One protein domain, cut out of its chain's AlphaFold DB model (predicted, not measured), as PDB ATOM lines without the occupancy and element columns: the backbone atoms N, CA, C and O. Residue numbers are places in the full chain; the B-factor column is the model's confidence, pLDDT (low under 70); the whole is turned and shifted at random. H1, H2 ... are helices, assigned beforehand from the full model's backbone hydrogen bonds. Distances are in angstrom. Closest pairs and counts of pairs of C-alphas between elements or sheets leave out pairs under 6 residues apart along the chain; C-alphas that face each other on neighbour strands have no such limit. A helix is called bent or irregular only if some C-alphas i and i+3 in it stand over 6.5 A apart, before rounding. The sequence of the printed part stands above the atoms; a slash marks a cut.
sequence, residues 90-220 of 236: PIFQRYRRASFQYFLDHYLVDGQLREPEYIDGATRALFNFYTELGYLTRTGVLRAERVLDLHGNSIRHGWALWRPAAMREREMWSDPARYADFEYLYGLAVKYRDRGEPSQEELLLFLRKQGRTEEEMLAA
ATOM      1  N   PRO A  90     157.926 175.101 177.095       90.75
ATOM      2  CA  PRO A  90     156.538 175.145 177.564       90.75
ATOM      3  C   PRO A  90     156.345 174.575 178.974       90.75
ATOM      4  O   PRO A  90     155.359 174.883 179.642       90.75
ATOM      5  N   ILE A  91     157.243 173.703 179.435       87.81
ATOM      6  CA  ILE A  91     157.208 173.174 180.804       87.81
ATOM      7  C   ILE A  91     157.644 174.263 181.786       87.81
ATOM      8  O   ILE A  91     156.943 174.540 182.757       87.81
ATOM      9  N   PHE A  92     158.754 174.939 181.499       90.44
ATOM     10  CA  PHE A  92     159.298 175.949 182.394       90.44
ATOM     11  C   PHE A  92     158.412 177.199 182.463       90.44
ATOM     12  O   PHE A  92     158.168 177.739 183.541       90.44
ATOM     13  N   GLN A  93     157.821 177.608 181.337       90.50
ATOM     14  CA  GLN A  93     156.819 178.679 181.315       90.50
ATOM     15  C   GLN A  93     155.581 178.337 182.160       90.50
ATOM     16  O   GLN A  93     155.043 179.213 182.840       90.50
ATOM     17  N   ARG A  94     155.162 177.062 182.186       89.62
ATOM     18  CA  ARG A  94     154.083 176.599 183.073       89.62
ATOM     19  C   ARG A  94     154.464 176.725 184.544       89.62
ATOM     20  O   ARG A  94     153.657 177.246 185.308       89.62
ATOM     21  N   TYR A  95     155.679 176.334 184.933       91.81
ATOM     22  CA  TYR A  95     156.146 176.528 186.310       91.81
ATOM     23  C   TYR A  95     156.218 178.003 186.697       91.81
ATOM     24  O   TYR A  95     155.762 178.371 187.775       91.81
ATOM     25  N   ARG A  96     156.710 178.871 185.805       91.38
ATOM     26  CA  ARG A  96     156.725 180.322 186.041       91.38
ATOM     27  C   ARG A  96     155.324 180.861 186.297       91.38
ATOM     28  O   ARG A  96     155.104 181.507 187.315       91.38
ATOM     29  N   ARG A  97     154.374 180.560 185.410       90.56
ATOM     30  CA  ARG A  97     152.987 181.015 185.555       90.56
ATOM     31  C   ARG A  97     152.351 180.483 186.841       90.56
ATOM     32  O   ARG A  97     151.755 181.262 187.569       90.56
ATOM     33  N   ALA A  98     152.523 179.196 187.140       91.44
ATOM     34  CA  ALA A  98     151.977 178.578 188.347       91.44
ATOM     35  C   ALA A  98     152.569 179.174 189.636       91.44
ATOM     36  O   ALA A  98     151.817 179.491 190.547       91.44
ATOM     37  N   SER A  99     153.887 179.394 189.682       92.50
ATOM     38  CA  SER A  99     154.573 180.033 190.813       92.50
ATOM     39  C   SER A  99     154.044 181.447 191.071       92.50
ATOM     40  O   SER A  99     153.688 181.784 192.200       92.50
ATOM     41  N   PHE A 100     153.932 182.274 190.026       91.12
ATOM     42  CA  PHE A 100     153.420 183.638 190.181       91.12
ATOM     43  C   PHE A 100     151.938 183.670 190.531       91.12
ATOM     44  O   PHE A 100     151.552 184.464 191.383       91.12
ATOM     45  N   GLN A 101     151.126 182.801 189.927       89.62
ATOM     46  CA  GLN A 101     149.711 182.696 190.269       89.62
ATOM     47  C   GLN A 101     149.536 182.296 191.735       89.62
ATOM     48  O   GLN A 101     148.813 182.963 192.464       89.62
ATOM     49  N   TYR A 102     150.276 181.285 192.194       90.56
ATOM     50  CA  TYR A 102     150.260 180.872 193.592       90.56
ATOM     51  C   TYR A 102     150.649 182.026 194.526       90.56
ATOM     52  O   TYR A 102     149.975 182.245 195.533       90.56
ATOM     53  N   PHE A 103     151.673 182.811 194.168       91.94
ATOM     54  CA  PHE A 103     152.049 183.987 194.951       91.94
ATOM     55  C   PHE A 103     150.924 185.025 195.016       91.94
ATOM     56  O   PHE A 103     150.612 185.527 196.095       91.94
ATOM     57  N   LEU A 104     150.317 185.349 193.872       90.44
ATOM     58  CA  LEU A 104     149.220 186.311 193.791       90.44
ATOM     59  C   LEU A 104     148.018 185.865 194.632       90.44
ATOM     60  O   LEU A 104     147.484 186.671 195.386       90.44
ATOM     61  N   ASP A 105     147.650 184.587 194.558       89.25
ATOM     62  CA  ASP A 105     146.473 184.043 195.241       89.25
ATOM     63  C   ASP A 105     146.621 184.014 196.773       89.25
ATOM     64  O   ASP A 105     145.623 184.097 197.488       89.25
ATOM     65  N   HIS A 106     147.850 183.890 197.291       90.50
ATOM     66  CA  HIS A 106     148.090 183.638 198.721       90.50
ATOM     67  C   HIS A 106     148.790 184.788 199.451       90.50
ATOM     68  O   HIS A 106     148.598 184.960 200.656       90.50
ATOM     69  N   TYR A 107     149.603 185.577 198.747       92.25
ATOM     70  CA  TYR A 107     150.505 186.555 199.362       92.25
ATOM     71  C   TYR A 107     150.309 187.985 198.851       92.25
ATOM     72  O   TYR A 107     150.946 188.897 199.374       92.25
ATOM     73  N   LEU A 108     149.406 188.222 197.894       89.06
ATOM     74  CA  LEU A 108     148.940 189.567 197.552       89.06
ATOM     75  C   LEU A 108     147.523 189.777 198.100       89.06
ATOM     76  O   LEU A 108     146.540 189.409 197.464       89.06
ATOM     77  N   VAL A 109     147.411 190.401 199.274       88.44
ATOM     78  CA  VAL A 109     146.119 190.653 199.935       88.44
ATOM     79  C   VAL A 109     145.884 192.155 200.005       88.44
ATOM     80  O   VAL A 109     146.747 192.888 200.481       88.44
ATOM     81  N   ASP A 110     144.744 192.620 199.490       87.25
ATOM     82  CA  ASP A 110     144.369 194.043 199.446       87.25
ATOM     83  C   ASP A 110     145.442 194.949 198.805       87.25
ATOM     84  O   ASP A 110     145.663 196.092 199.203       87.25
ATOM     85  N   GLY A 111     146.155 194.422 197.803       81.50
ATOM     86  CA  GLY A 111     147.232 195.135 197.109       81.50
ATOM     87  C   GLY A 111     148.546 195.234 197.892       81.50
ATOM     88  O   GLY A 111     149.484 195.871 197.411       81.50
ATOM     89  N   GLN A 112     148.643 194.592 199.058       87.06
ATOM     90  CA  GLN A 112     149.851 194.533 199.874       87.06
ATOM     91  C   GLN A 112     150.521 193.158 199.784       87.06
ATOM     92  O   GLN A 112     149.858 192.120 199.784       87.06
ATOM     93  N   LEU A 113     151.855 193.168 199.717       89.38
ATOM     94  CA  LEU A 113     152.670 191.956 199.714       89.38
ATOM     95  C   LEU A 113     152.823 191.448 201.145       89.38
ATOM     96  O   LEU A 113     153.323 192.165 202.009       89.38
ATOM     97  N   ARG A 114     152.400 190.210 201.378       92.25
ATOM     98  CA  ARG A 114     152.660 189.462 202.606       92.25
ATOM     99  C   ARG A 114     153.901 188.598 202.433       92.25
ATOM    100  O   ARG A 114     154.263 188.226 201.318       92.25
ATOM    101  N   GLU A 115     154.547 188.276 203.547       92.44
ATOM    102  CA  GLU A 115     155.703 187.385 203.528       92.44
ATOM    103  C   GLU A 115     155.271 185.954 203.190       92.44
ATOM    104  O   GLU A 115     154.381 185.416 203.856       92.44
ATOM    105  N   PRO A 116     155.888 185.315 202.182       92.88
ATOM    106  CA  PRO A 116     155.575 183.939 201.863       92.88
ATOM    107  C   PRO A 116     156.126 182.992 202.926       92.88
ATOM    108  O   PRO A 116     157.253 183.141 203.400       92.88
ATOM    109  N   GLU A 117     155.336 181.979 203.266       92.06
ATOM    110  CA  GLU A 117     155.690 181.012 204.310       92.06
ATOM    111  C   GLU A 117     156.225 179.699 203.742       92.06
ATOM    112  O   GLU A 117     156.985 178.993 204.406       92.06
ATOM    113  N   TYR A 118     155.827 179.376 202.512       92.81
ATOM    114  CA  TYR A 118     156.085 178.097 201.868       92.81
ATOM    115  C   TYR A 118     156.383 178.272 200.377       92.81
ATOM    116  O   TYR A 118     155.768 179.102 199.705       92.81
ATOM    117  N   ILE A 119     157.311 177.458 199.866       93.94
ATOM    118  CA  ILE A 119     157.658 177.358 198.445       93.94
ATOM    119  C   ILE A 119     156.881 176.184 197.841       93.94
ATOM    120  O   ILE A 119     157.142 175.019 198.155       93.94
ATOM    121  N   ASP A 120     155.937 176.475 196.944       93.56
ATOM    122  CA  ASP A 120     155.200 175.440 196.218       93.56
ATOM    123  C   ASP A 120     156.082 174.709 195.188       93.56
ATOM    124  O   ASP A 120     157.205 175.112 194.881       93.56
ATOM    125  N   GLY A 121     155.572 173.606 194.636       93.19
ATOM    126  CA  GLY A 121     156.336 172.762 193.714       93.19
ATOM    127  C   GLY A 121     156.827 173.499 192.463       93.19
ATOM    128  O   GLY A 121     157.953 173.261 192.025       93.19
ATOM    129  N   ALA A 122     156.028 174.419 191.914       94.38
ATOM    130  CA  ALA A 122     156.420 175.186 190.740       94.38
ATOM    131  C   ALA A 122     157.509 176.205 191.090       94.38
ATOM    132  O   ALA A 122     158.518 176.285 190.389       94.38
ATOM    133  N   THR A 123     157.363 176.919 192.210       95.19
ATOM    134  CA  THR A 123     158.407 177.830 192.704       95.19
ATOM    135  C   THR A 123     159.704 177.081 193.009       95.19
ATOM    136  O   THR A 123     160.781 177.551 192.643       95.19
ATOM    137  N   ARG A 124     159.629 175.873 193.584       95.38
ATOM    138  CA  ARG A 124     160.808 175.038 193.853       95.38
ATOM    139  C   ARG A 124     161.563 174.676 192.572       95.38
ATOM    140  O   ARG A 124     162.790 174.720 192.564       95.38
ATOM    141  N   ALA A 125     160.855 174.377 191.482       93.94
ATOM    142  CA  ALA A 125     161.482 174.125 190.184       93.94
ATOM    143  C   ALA A 125     162.243 175.360 189.660       93.94
ATOM    144  O   ALA A 125     163.370 175.226 189.183       93.94
ATOM    145  N   LEU A 126     161.678 176.565 189.816       95.12
ATOM    146  CA  LEU A 126     162.366 177.813 189.455       95.12
ATOM    147  C   LEU A 126     163.615 178.040 190.312       95.12
ATOM    148  O   LEU A 126     164.664 178.417 189.797       95.12
ATOM    149  N   PHE A 127     163.505 177.802 191.617       96.69
ATOM    150  CA  PHE A 127     164.618 177.925 192.556       96.69
ATOM    151  C   PHE A 127     165.758 176.969 192.216       96.69
ATOM    152  O   PHE A 127     166.916 177.382 192.227       96.69
ATOM    153  N   ASN A 128     165.445 175.720 191.869       94.88
ATOM    154  CA  ASN A 128     166.446 174.745 191.447       94.88
ATOM    155  C   ASN A 128     167.153 175.200 190.165       94.88
ATOM    156  O   ASN A 128     168.378 175.223 190.132       94.88
ATOM    157  N   PHE A 129     166.405 175.667 189.159       96.19
ATOM    158  CA  PHE A 129     166.990 176.221 187.934       96.19
ATOM    159  C   PHE A 129     167.967 177.368 188.220       96.19
ATOM    160  O   PHE A 129     169.090 177.370 187.720       96.19
ATOM    161  N   TYR A 130     167.582 178.332 189.062       97.56
ATOM    162  CA  TYR A 130     168.483 179.434 189.406       97.56
ATOM    163  C   TYR A 130     169.642 179.021 190.311       97.56
ATOM    164  O   TYR A 130     170.697 179.648 190.262       97.56
ATOM    165  N   THR A 131     169.474 177.980 191.122       97.38
ATOM    166  CA  THR A 131     170.564 177.410 191.921       97.38
ATOM    167  C   THR A 131     171.622 176.809 190.999       97.38
ATOM    168  O   THR A 131     172.797 177.139 191.140       97.38
ATOM    169  N   GLU A 132     171.220 176.039 189.986       96.62
ATOM    170  CA  GLU A 132     172.143 175.502 188.976       96.62
ATOM    171  C   GLU A 132     172.808 176.613 188.153       96.62
ATOM    172  O   GLU A 132     174.029 176.638 187.988       96.62
ATOM    173  N   LEU A 133     172.029 177.603 187.703       97.31
ATOM    174  CA  LEU A 133     172.564 178.775 187.006       97.31
ATOM    175  C   LEU A 133     173.603 179.513 187.865       97.31
ATOM    176  O   LEU A 133     174.628 179.981 187.358       97.31
ATOM    177  N   GLY A 134     173.358 179.603 189.173       97.88
ATOM    178  CA  GLY A 134     174.258 180.242 190.122       97.88
ATOM    179  C   GLY A 134     175.532 179.457 190.345       97.88
ATOM    180  O   GLY A 134     176.612 180.046 190.305       97.88
ATOM    181  N   TYR A 135     175.427 178.136 190.455       97.12
ATOM    182  CA  TYR A 135     176.569 177.241 190.562       97.12
ATOM    183  C   TYR A 135     177.482 177.349 189.330       97.12
ATOM    184  O   TYR A 135     178.695 177.552 189.461       97.12
ATOM    185  N   LEU A 136     176.904 177.301 188.126       96.81
ATOM    186  CA  LEU A 136     177.639 177.436 186.864       96.81
ATOM    187  C   LEU A 136     178.292 178.819 186.712       96.81
ATOM    188  O   LEU A 136     179.393 178.940 186.174       96.81
ATOM    189  N   THR A 137     177.649 179.866 187.230       97.44
ATOM    190  CA  THR A 137     178.219 181.221 187.244       97.44
ATOM    191  C   THR A 137     179.361 181.336 188.254       97.44
ATOM    192  O   THR A 137     180.422 181.873 187.943       97.44
ATOM    193  N   ARG A 138     179.180 180.808 189.470       96.88
ATOM    194  CA  ARG A 138     180.181 180.850 190.548       96.88
ATOM    195  C   ARG A 138     181.446 180.072 190.190       96.88
ATOM    196  O   ARG A 138     182.540 180.487 190.556       96.88
ATOM    197  N   THR A 139     181.302 178.963 189.471       94.75
ATOM    198  CA  THR A 139     182.424 178.121 189.020       94.75
ATOM    199  C   THR A 139     183.134 178.660 187.773       94.75
ATOM    200  O   THR A 139     184.145 178.099 187.361       94.75
ATOM    201  N   GLY A 140     182.646 179.756 187.178       92.38
ATOM    202  CA  GLY A 140     183.248 180.381 185.999       92.38
ATOM    203  C   GLY A 140     182.933 179.681 184.674       92.38
ATOM    204  O   GLY A 140     183.474 180.080 183.644       92.38
ATOM    205  N   VAL A 141     182.051 178.672 184.678       93.31
ATOM    206  CA  VAL A 141     181.526 178.060 183.443       93.31
ATOM    207  C   VAL A 141     180.708 179.086 182.660       93.31
ATOM    208  O   VAL A 141     180.800 179.151 181.435       93.31
ATOM    209  N   LEU A 142     179.933 179.911 183.373       95.75
ATOM    210  CA  LEU A 142     179.158 181.008 182.807       95.75
ATOM    211  C   LEU A 142     179.697 182.358 183.273       95.75
ATOM    212  O   LEU A 142     179.971 182.563 184.456       95.75
ATOM    213  N   ARG A 143     179.794 183.315 182.346       95.56
ATOM    214  CA  ARG A 143     180.116 184.702 182.688       95.56
ATOM    215  C   ARG A 143     178.925 185.374 183.361       95.56
ATOM    216  O   ARG A 143     177.819 185.384 182.816       95.56
ATOM    217  N   ALA A 144     179.178 185.987 184.517       97.12
ATOM    218  CA  ALA A 144     178.157 186.664 185.307       97.12
ATOM    219  C   ALA A 144     177.425 187.737 184.495       97.12
ATOM    220  O   ALA A 144     176.202 187.793 184.526       97.12
ATOM    221  N   GLU A 145     178.139 188.544 183.710       95.94
ATOM    222  CA  GLU A 145     177.542 189.624 182.924       95.94
ATOM    223  C   GLU A 145     176.479 189.101 181.957       95.94
ATOM    224  O   GLU A 145     175.380 189.644 181.904       95.94
ATOM    225  N   ARG A 146     176.775 188.002 181.252       94.69
ATOM    226  CA  ARG A 146     175.856 187.401 180.280       94.69
ATOM    227  C   ARG A 146     174.616 186.820 180.955       94.69
ATOM    228  O   ARG A 146     173.505 186.985 180.452       94.69
ATOM    229  N   VAL A 147     174.799 186.164 182.098       96.88
ATOM    230  CA  VAL A 147     173.693 185.638 182.909       96.88
ATOM    231  C   VAL A 147     172.799 186.775 183.401       96.88
ATOM    232  O   VAL A 147     171.576 186.684 183.312       96.88
ATOM    233  N   LEU A 148     173.390 187.871 183.873       96.94
ATOM    234  CA  LEU A 148     172.663 189.018 184.415       96.94
ATOM    235  C   LEU A 148     171.968 189.846 183.328       96.94
ATOM    236  O   LEU A 148     170.873 190.352 183.571       96.94
ATOM    237  N   ASP A 149     172.535 189.928 182.124       94.06
ATOM    238  CA  ASP A 149     171.875 190.551 180.972       94.06
ATOM    239  C   ASP A 149     170.588 189.813 180.574       94.06
ATOM    240  O   ASP A 149     169.589 190.453 180.240       94.06
ATOM    241  N   LEU A 150     170.577 188.479 180.657       92.69
ATOM    242  CA  LEU A 150     169.432 187.658 180.246       92.69
ATOM    243  C   LEU A 150     168.421 187.415 181.372       92.69
ATOM    244  O   LEU A 150     167.212 187.504 181.159       92.69
ATOM    245  N   HIS A 151     168.900 187.126 182.581       94.94
ATOM    246  CA  HIS A 151     168.071 186.675 183.699       94.94
ATOM    247  C   HIS A 151     168.066 187.639 184.889       94.94
ATOM    248  O   HIS A 151     167.281 187.442 185.814       94.94
ATOM    249  N   GLY A 152     168.882 188.699 184.887       95.12
ATOM    250  CA  GLY A 152     169.106 189.547 186.063       95.12
ATOM    251  C   GLY A 152     167.832 190.153 186.652       95.12
ATOM    252  O   GLY A 152     167.685 190.199 187.869       95.12
ATOM    253  N   ASN A 153     166.863 190.543 185.816       93.38
ATOM    254  CA  ASN A 153     165.560 191.003 186.309       93.38
ATOM    255  C   ASN A 153     164.799 189.884 187.031       93.38
ATOM    256  O   ASN A 153     164.319 190.093 188.141       93.38
ATOM    257  N   SER A 154     164.691 188.706 186.423       93.38
ATOM    258  CA  SER A 154     163.951 187.585 187.004       93.38
ATOM    259  C   SER A 154     164.614 187.064 188.283       93.38
ATOM    260  O   SER A 154     163.908 186.754 189.237       93.38
ATOM    261  N   ILE A 155     165.950 187.055 188.337       97.00
ATOM    262  CA  ILE A 155     166.741 186.726 189.534       97.00
ATOM    263  C   ILE A 155     166.458 187.742 190.645       97.00
ATOM    264  O   ILE A 155     166.073 187.354 191.746       97.00
ATOM    265  N   ARG A 156     166.603 189.044 190.349       96.88
ATOM    266  CA  ARG A 156     166.457 190.127 191.336       96.88
ATOM    267  C   ARG A 156     165.084 190.108 192.005       96.88
ATOM    268  O   ARG A 156     165.000 190.135 193.227       96.88
ATOM    269  N   HIS A 157     164.015 190.059 191.213       96.12
ATOM    270  CA  HIS A 157     162.653 190.107 191.752       96.12
ATOM    271  C   HIS A 157     162.214 188.744 192.297       96.12
ATOM    272  O   HIS A 157     161.580 188.685 193.344       96.12
ATOM    273  N   GLY A 158     162.578 187.646 191.624       95.00
ATOM    274  CA  GLY A 158     162.211 186.294 192.040       95.00
ATOM    275  C   GLY A 158     162.783 185.923 193.406       95.00
ATOM    276  O   GLY A 158     162.039 185.440 194.255       95.00
ATOM    277  N   TRP A 159     164.067 186.207 193.650       97.44
ATOM    278  CA  TRP A 159     164.660 185.989 194.971       97.44
ATOM    279  C   TRP A 159     164.014 186.884 196.025       97.44
ATOM    280  O   TRP A 159     163.585 186.385 197.057       97.44
ATOM    281  N   ALA A 160     163.889 188.189 195.761       96.69
ATOM    282  CA  ALA A 160     163.337 189.132 196.731       96.69
ATOM    283  C   ALA A 160     161.901 188.784 197.162       96.69
ATOM    284  O   ALA A 160     161.596 188.871 198.348       96.69
ATOM    285  N   LEU A 161     161.046 188.331 196.234       95.25
ATOM    286  CA  LEU A 161     159.685 187.881 196.550       95.25
ATOM    287  C   LEU A 161     159.677 186.677 197.491       95.25
ATOM    288  O   LEU A 161     158.920 186.647 198.453       95.25
ATOM    289  N   TRP A 162     160.511 185.681 197.203       96.69
ATOM    290  CA  TRP A 162     160.449 184.365 197.838       96.69
ATOM    291  C   TRP A 162     161.473 184.159 198.958       96.69
ATOM    292  O   TRP A 162     161.472 183.108 199.601       96.69
ATOM    293  N   ARG A 163     162.332 185.151 199.223       96.81
ATOM    294  CA  ARG A 163     163.393 185.085 200.235       96.81
ATOM    295  C   ARG A 163     162.874 184.629 201.605       96.81
ATOM    296  O   ARG A 163     163.504 183.723 202.149       96.81
ATOM    297  N   PRO A 164     161.758 185.152 202.159       97.06
ATOM    298  CA  PRO A 164     161.271 184.706 203.468       97.06
ATOM    299  C   PRO A 164     160.970 183.200 203.511       97.06
ATOM    300  O   PRO A 164     161.460 182.499 204.396       97.06
ATOM    301  N   ALA A 165     160.267 182.671 202.504       96.69
ATOM    302  CA  ALA A 165     159.962 181.243 202.410       96.69
ATOM    303  C   ALA A 165     161.223 180.387 202.208       96.69
ATOM    304  O   ALA A 165     161.338 179.302 202.777       96.69
ATOM    305  N   ALA A 166     162.199 180.884 201.442       96.75
ATOM    306  CA  ALA A 166     163.475 180.202 201.236       96.75
ATOM    307  C   ALA A 166     164.286 180.074 202.535       96.75
ATOM    308  O   ALA A 166     164.872 179.021 202.785       96.75
ATOM    309  N   MET A 167     164.295 181.117 203.377       97.12
ATOM    310  CA  MET A 167     164.946 181.061 204.691       97.12
ATOM    311  C   MET A 167     164.253 180.054 205.616       97.12
ATOM    312  O   MET A 167     164.929 179.243 206.243       97.12
ATOM    313  N   ARG A 168     162.914 180.020 205.630       95.75
ATOM    314  CA  ARG A 168     162.160 179.022 206.409       95.75
ATOM    315  C   ARG A 168     162.424 177.592 205.938       95.75
ATOM    316  O   ARG A 168     162.579 176.700 206.767       95.75
ATOM    317  N   GLU A 169     162.524 177.347 204.627       95.38
ATOM    318  CA  GLU A 169     162.928 176.025 204.127       95.38
ATOM    319  C   GLU A 169     164.349 175.648 204.583       95.38
ATOM    320  O   GLU A 169     164.559 174.502 204.974       95.38
ATOM    321  N   ARG A 170     165.322 176.574 204.578       95.75
ATOM    322  CA  ARG A 170     166.681 176.297 205.095       95.75
ATOM    323  C   ARG A 170     166.647 175.815 206.542       95.75
ATOM    324  O   ARG A 170     167.296 174.824 206.868       95.75
ATOM    325  N   GLU A 171     165.873 176.492 207.385       95.75
ATOM    326  CA  GLU A 171     165.694 176.131 208.794       95.75
ATOM    327  C   GLU A 171     164.998 174.773 208.941       95.75
ATOM    328  O   GLU A 171     165.501 173.892 209.638       95.75
ATOM    329  N   MET A 172     163.888 174.569 208.226       95.19
ATOM    330  CA  MET A 172     163.110 173.326 208.250       95.19
ATOM    331  C   MET A 172     163.949 172.103 207.869       95.19
ATOM    332  O   MET A 172     163.838 171.056 208.503       95.19
ATOM    333  N   TRP A 173     164.791 172.230 206.843       95.12
ATOM    334  CA  TRP A 173     165.654 171.147 206.370       95.12
ATOM    335  C   TRP A 173     167.015 171.102 207.075       95.12
ATOM    336  O   TRP A 173     167.792 170.187 206.812       95.12
ATOM    337  N   SER A 174     167.305 172.059 207.967       96.81
ATOM    338  CA  SER A 174     168.618 172.229 208.607       96.81
ATOM    339  C   SER A 174     169.780 172.263 207.602       96.81
ATOM    340  O   SER A 174     170.878 171.788 207.885       96.81
ATOM    341  N   ASP A 175     169.536 172.831 206.418       96.25
ATOM    342  CA  ASP A 175     170.509 172.937 205.332       96.25
ATOM    343  C   ASP A 175     170.779 174.418 205.026       96.25
ATOM    344  O   ASP A 175     170.017 175.049 204.283       96.25
ATOM    345  N   PRO A 176     171.863 175.000 205.574       94.44
ATOM    346  CA  PRO A 176     172.199 176.396 205.321       94.44
ATOM    347  C   PRO A 176     172.651 176.648 203.876       94.44
ATOM    348  O   PRO A 176     172.624 177.794 203.428       94.44
ATOM    349  N   ALA A 177     173.060 175.611 203.136       95.81
ATOM    350  CA  ALA A 177     173.516 175.734 201.755       95.81
ATOM    351  C   ALA A 177     172.357 175.708 200.746       95.81
ATOM    352  O   ALA A 177     172.556 176.041 199.572       95.81
ATOM    353  N   ARG A 178     171.138 175.363 201.180       95.56
ATOM    354  CA  ARG A 178     169.962 175.308 200.308       95.56
ATOM    355  C   ARG A 178     169.761 176.651 199.603       95.56
ATOM    356  O   ARG A 178     169.637 177.697 200.238       95.56
ATOM    357  N   TYR A 179     169.745 176.638 198.273       97.12
ATOM    358  CA  TYR A 179     169.617 177.837 197.430       97.12
ATOM    359  C   TYR A 179     170.738 178.881 197.580       97.12
ATOM    360  O   TYR A 179     170.565 180.021 197.148       97.12
ATOM    361  N   ALA A 180     171.884 178.538 198.180       98.00
ATOM    362  CA  ALA A 180     173.005 179.472 198.346       98.00
ATOM    363  C   ALA A 180     173.530 180.003 197.002       98.00
ATOM    364  O   ALA A 180     173.920 181.162 196.896       98.00
ATOM    365  N   ASP A 181     173.493 179.182 195.951       98.38
ATOM    366  CA  ASP A 181     173.907 179.598 194.611       98.38
ATOM    367  C   ASP A 181     172.911 180.562 193.941       98.38
ATOM    368  O   ASP A 181     173.321 181.490 193.239       98.38
ATOM    369  N   PHE A 182     171.609 180.431 194.218       98.31
ATOM    370  CA  PHE A 182     170.626 181.428 193.783       98.31
ATOM    371  C   PHE A 182     170.783 182.740 194.575       98.31
ATOM    372  O   PHE A 182     170.761 183.824 193.991       98.31
ATOM    373  N   GLU A 183     171.042 182.664 195.883       98.44
ATOM    374  CA  GLU A 183     171.362 183.840 196.704       98.44
ATOM    375  C   GLU A 183     172.611 184.575 196.196       98.44
ATOM    376  O   GLU A 183     172.628 185.806 196.112       98.44
ATOM    377  N   TYR A 184     173.641 183.827 195.794       98.31
ATOM    378  CA  TYR A 184     174.831 184.376 195.155       98.31
ATOM    379  C   TYR A 184     174.480 185.157 193.878       98.31
ATOM    380  O   TYR A 184     174.903 186.308 193.729       98.31
ATOM    381  N   LEU A 185     173.653 184.589 192.990       97.94
ATOM    382  CA  LEU A 185     173.178 185.301 191.798       97.94
ATOM    383  C   LEU A 185     172.379 186.555 192.136       97.94
ATOM    384  O   LEU A 185     172.546 187.574 191.468       97.94
ATOM    385  N   TYR A 186     171.523 186.502 193.156       98.31
ATOM    386  CA  TYR A 186     170.794 187.677 193.620       98.31
ATOM    387  C   TYR A 186     171.755 188.785 194.064       98.31
ATOM    388  O   TYR A 186     171.616 189.928 193.627       98.31
ATOM    389  N   GLY A 187     172.780 188.439 194.848       98.12
ATOM    390  CA  GLY A 187     173.812 189.382 195.278       98.12
ATOM    391  C   GLY A 187     174.551 190.040 194.107       98.12
ATOM    392  O   GLY A 187     174.861 191.233 194.165       98.12
ATOM    393  N   LEU A 188     174.790 189.298 193.020       97.94
ATOM    394  CA  LEU A 188     175.317 189.861 191.776       97.94
ATOM    395  C   LEU A 188     174.292 190.762 191.071       97.94
ATOM    396  O   LEU A 188     174.637 191.865 190.655       97.94
ATOM    397  N   ALA A 189     173.032 190.335 190.966       97.56
ATOM    398  CA  ALA A 189     171.972 191.058 190.261       97.56
ATOM    399  C   ALA A 189     171.611 192.407 190.902       97.56
ATOM    400  O   ALA A 189     171.291 193.354 190.185       97.56
ATOM    401  N   VAL A 190     171.698 192.507 192.230       97.25
ATOM    402  CA  VAL A 190     171.513 193.758 192.986       97.25
ATOM    403  C   VAL A 190     172.620 194.771 192.680       97.25
ATOM    404  O   VAL A 190     172.355 195.963 192.530       97.25
ATOM    405  N   LYS A 191     173.867 194.307 192.547       96.19
ATOM    406  CA  LYS A 191     175.033 195.158 192.246       96.19
ATOM    407  C   LYS A 191     175.164 195.482 190.759       96.19
ATOM    408  O   LYS A 191     175.808 196.455 190.384       96.19
ATOM    409  N   TYR A 192     174.578 194.656 189.899       94.88
ATOM    410  CA  TYR A 192     174.708 194.792 188.459       94.88
ATOM    411  C   TYR A 192     174.066 196.087 187.960       94.88
ATOM    412  O   TYR A 192     172.845 196.239 188.011       94.88
ATOM    413  N   ARG A 193     174.897 196.999 187.439       91.69
ATOM    414  CA  ARG A 193     174.487 198.333 186.963       91.69
ATOM    415  C   ARG A 193     173.753 199.148 188.039       91.69
ATOM    416  O   ARG A 193     172.744 199.778 187.731       91.69
ATOM    417  N   ASP A 194     174.235 199.071 189.280       89.12
ATOM    418  CA  ASP A 194     173.778 199.880 190.423       89.12
ATOM    419  C   ASP A 194     172.261 199.823 190.659       89.12
ATOM    420  O   ASP A 194     171.609 200.803 191.010       89.12
ATOM    421  N   ARG A 195     171.684 198.641 190.432       86.81
ATOM    422  CA  ARG A 195     170.237 198.423 190.447       86.81
ATOM    423  C   ARG A 195     169.612 198.386 191.838       86.81
ATOM    424  O   ARG A 195     168.407 198.601 191.928       86.81
ATOM    425  N   GLY A 196     170.385 198.072 192.876       93.19
ATOM    426  CA  GLY A 196     169.889 197.960 194.248       93.19
ATOM    427  C   GLY A 196     168.910 196.800 194.464       93.19
ATOM    428  O   GLY A 196     168.622 196.010 193.556       93.19
ATOM    429  N   GLU A 197     168.431 196.670 195.701       95.06
ATOM    430  CA  GLU A 197     167.335 195.756 196.029       95.06
ATOM    431  C   GLU A 197     166.020 196.290 195.447       95.06
ATOM    432  O   GLU A 197     165.818 197.507 195.423       95.06
ATOM    433  N   PRO A 198     165.122 195.417 194.959       95.12
ATOM    434  CA  PRO A 198     163.856 195.871 194.412       95.12
ATOM    435  C   PRO A 198     162.958 196.415 195.530       95.12
ATOM    436  O   PRO A 198     162.740 195.762 196.550       95.12
ATOM    437  N   SER A 199     162.394 197.597 195.308       94.50
ATOM    438  CA  SER A 199     161.369 198.179 196.174       94.50
ATOM    439  C   SER A 199     160.056 197.389 196.115       94.50
ATOM    440  O   SER A 199     159.779 196.663 195.156       94.50
ATOM    441  N   GLN A 200     159.189 197.575 197.114       90.69
ATOM    442  CA  GLN A 200     157.864 196.946 197.143       90.69
ATOM    443  C   GLN A 200     157.028 197.287 195.893       90.69
ATOM    444  O   GLN A 200     156.329 196.426 195.358       90.69
ATOM    445  N   GLU A 201     157.128 198.521 195.391       91.56
ATOM    446  CA  GLU A 201     156.445 198.952 194.168       91.56
ATOM    447  C   GLU A 201     156.985 198.230 192.924       91.56
ATOM    448  O   GLU A 201     156.206 197.758 192.094       91.56
ATOM    449  N   GLU A 202     158.306 198.070 192.810       93.19
ATOM    450  CA  GLU A 202     158.917 197.303 191.719       93.19
ATOM    451  C   GLU A 202     158.500 195.831 191.751       93.19
ATOM    452  O   GLU A 202     158.223 195.251 190.699       93.19
ATOM    453  N   LEU A 203     158.411 195.229 192.941       93.38
ATOM    454  CA  LEU A 203     157.930 193.857 193.113       93.38
ATOM    455  C   LEU A 203     156.470 193.711 192.668       93.38
ATOM    456  O   LEU A 203     156.143 192.786 191.921       93.38
ATOM    457  N   LEU A 204     155.604 194.652 193.049       90.25
ATOM    458  CA  LEU A 204     154.210 194.687 192.604       90.25
ATOM    459  C   LEU A 204     154.098 194.860 191.083       90.25
ATOM    460  O   LEU A 204     153.321 194.159 190.432       90.25
ATOM    461  N   LEU A 205     154.885 195.764 190.492       90.69
ATOM    462  CA  LEU A 205     154.920 195.963 189.044       90.69
ATOM    463  C   LEU A 205     155.406 194.704 188.316       90.69
ATOM    464  O   LEU A 205     154.864 194.344 187.268       90.69
ATOM    465  N   PHE A 206     156.419 194.034 188.861       91.62
ATOM    466  CA  PHE A 206     156.933 192.781 188.328       91.62
ATOM    467  C   PHE A 206     155.860 191.688 188.348       91.62
ATOM    468  O   PHE A 206     155.590 191.102 187.301       91.62
ATOM    469  N   LEU A 207     155.185 191.482 189.483       88.44
ATOM    470  CA  LEU A 207     154.085 190.521 189.615       88.44
ATOM    471  C   LEU A 207     152.948 190.810 188.629       88.44
ATOM    472  O   LEU A 207     152.516 189.910 187.914       88.44
ATOM    473  N   ARG A 208     152.529 192.076 188.501       83.75
ATOM    474  CA  ARG A 208     151.507 192.486 187.522       83.75
ATOM    475  C   ARG A 208     151.918 192.172 186.086       83.75
ATOM    476  O   ARG A 208     151.074 191.779 185.293       83.75
ATOM    477  N   LYS A 209     153.196 192.335 185.731       86.12
ATOM    478  CA  LYS A 209     153.696 191.980 184.392       86.12
ATOM    479  C   LYS A 209     153.698 190.472 184.151       86.12
ATOM    480  O   LYS A 209     153.474 190.062 183.021       86.12
ATOM    481  N   GLN A 210     153.977 189.669 185.177       82.56
ATOM    482  CA  GLN A 210     153.989 188.206 185.067       82.56
ATOM    483  C   GLN A 210     152.582 187.590 185.087       82.56
ATOM    484  O   GLN A 210     152.384 186.540 184.484       82.56
ATOM    485  N   GLY A 211     151.626 188.230 185.767       68.06
ATOM    486  CA  GLY A 211     150.238 187.775 185.873       68.06
ATOM    487  C   GLY A 211     149.351 188.120 184.676       68.06
ATOM    488  O   GLY A 211     148.221 187.645 184.626       68.06
ATOM    489  N   ARG A 212     149.834 188.919 183.712       67.56
ATOM    490  CA  ARG A 212     149.070 189.201 182.488       67.56
ATOM    491  C   ARG A 212     148.922 187.942 181.643       67.56
ATOM    492  O   ARG A 212     149.894 187.215 181.419       67.56
ATOM    493  N   THR A 213     147.715 187.711 181.139       61.25
ATOM    494  CA  THR A 213     147.484 186.684 180.118       61.25
ATOM    495  C   THR A 213     148.155 187.082 178.800       61.25
ATOM    496  O   THR A 213     148.504 188.241 178.579       61.25
ATOM    497  N   GLU A 214     148.367 186.120 177.904       53.84
ATOM    498  CA  GLU A 214     148.987 186.374 176.595       53.84
ATOM    499  C   GLU A 214     148.166 187.386 175.765       53.84
ATOM    500  O   GLU A 214     148.741 188.279 175.147       53.84
ATOM    501  N   GLU A 215     146.831 187.338 175.868       51.38
ATOM    502  CA  GLU A 215     145.907 188.337 175.306       51.38
ATOM    503  C   GLU A 215     146.086 189.731 175.929       51.38
ATOM    504  O   GLU A 215     146.151 190.728 175.212       51.38
ATOM    505  N   GLU A 216     146.238 189.828 177.253       56.72
ATOM    506  CA  GLU A 216     146.472 191.104 177.946       56.72
ATOM    507  C   GLU A 216     147.865 191.686 177.666       56.72
ATOM    508  O   GLU A 216     148.057 192.905 177.679       56.72
ATOM    509  N   MET A 217     148.859 190.831 177.417       51.28
ATOM    510  CA  MET A 217     150.201 191.247 177.011       51.28
ATOM    511  C   MET A 217     150.221 191.773 175.574       51.28
ATOM    512  O   MET A 217     150.866 192.793 175.330       51.28
ATOM    513  N   LEU A 218     149.496 191.127 174.653       52.97
ATOM    514  CA  LEU A 218     149.323 191.590 173.272       52.97
ATOM    515  C   LEU A 218     148.554 192.920 173.227       52.97
ATOM    516  O   LEU A 218     149.045 193.885 172.647       52.97
ATOM    517  N   ALA A 219     147.440 193.031 173.956       55.84
ATOM    518  CA  ALA A 219     146.667 194.272 174.054       55.84
ATOM    519  C   ALA A 219     147.469 195.434 174.677       55.84
ATOM    520  O   ALA A 219     147.322 196.593 174.289       55.84
ATOM    521  N   ALA A 220     148.356 195.147 175.636       54.84
ATOM    522  CA  ALA A 220     149.224 196.159 176.231       54.84
ATOM    523  C   ALA A 220     150.421 196.555 175.351       54.84
ATOM    524  O   ALA A 220     150.929 197.664 175.507       54.84
TER     525      ALA A 220
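What this domain is: This is residues 90 to 220 of the 236 residues of an uncharacterized protein of Sinomonas sp. R1AF57 (UniProt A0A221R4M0). What would one see first? A long, sharply kinked helix, H3, runs through the middle, with H4 folded back on it as a helical hairpin and H2 crossing the beginning of H4. To one side H1 meets the beginning of H2 and the end of H5, and the short H6 lies farthest from the middle. What is it built of? The 131 printed residues hold six named helices, in the order H1 to H6, and no named strand; the class is all helix, and the helix packing is mostly crossed. How large is it? It is compact, with a radius of gyration of the C-alphas of 14.7 A and spans of 41 by 34 by 30 A.

Where its parts are: Where is the longest helix? H3 is residues 144 to 173, 29.0 A from C-alpha 144 at (178.157, 186.664, 185.307) to C-alpha 173. It is irregular, with C-alphas 150 and 153 7.9 A apart, and has a kink of 78 degrees near residue 151. Which helices come before it? H1 is residues 90 to 107, 25.3 A long, beginning at C-alpha 90 at (156.538, 175.145, 177.564); H2 is residues 121 to 138, 25.4 A long. Which come after it? H4, residues 180 to 194, is 21.9 A long and irregular, with C-alphas 190 and 193 8.1 A apart. H5 is residues 200 to 210, and H6 is residues 214 to 220, ending at C-alpha 220 at (149.224, 196.159, 176.231).

How they stand to each other: What touches H3? H4 touches it, opposite ways at a steep tilt of 44 degrees, the closest C-alphas being Gly 152 and Ala 189, 5.3 A apart. H2 only just touches it, with 3 pairs of C-alphas within 8 A, the closest Thr 137 and Ala 144 at 5.8 A; H5 only just touches it too, with 3 pairs, the closest His 157 and Leu 203 at 6.2 A. What else touches? H4 touches H2 with residues 180 to 185 alone, closest at the C-alphas of Thr 131 and Phe 182, 4.4 A, and the two are only just about perpendicular at 70.1 degrees. H1 touches H2 at the C-alphas of Tyr 95 and Ala 122, 4.6 A, and H5 at those of Phe 100 and Gln 210, 6.9 A. How do the backbones run? Every O i to N i+4 pair is within hydrogen-bond range in H1, H2, H5 and H6, against 22 of 26 in H3 and 8 of 11 in H4.

The domain as a whole: How far does it reach? The two C-alphas farthest apart are those of Ser 174 and Ala 219, 46.5 A. Is it continuous? The printed part has no cut, and the link from H1 to H2 is long. Where is confidence low? Residues 211 to 220 are under 70 in pLDDT.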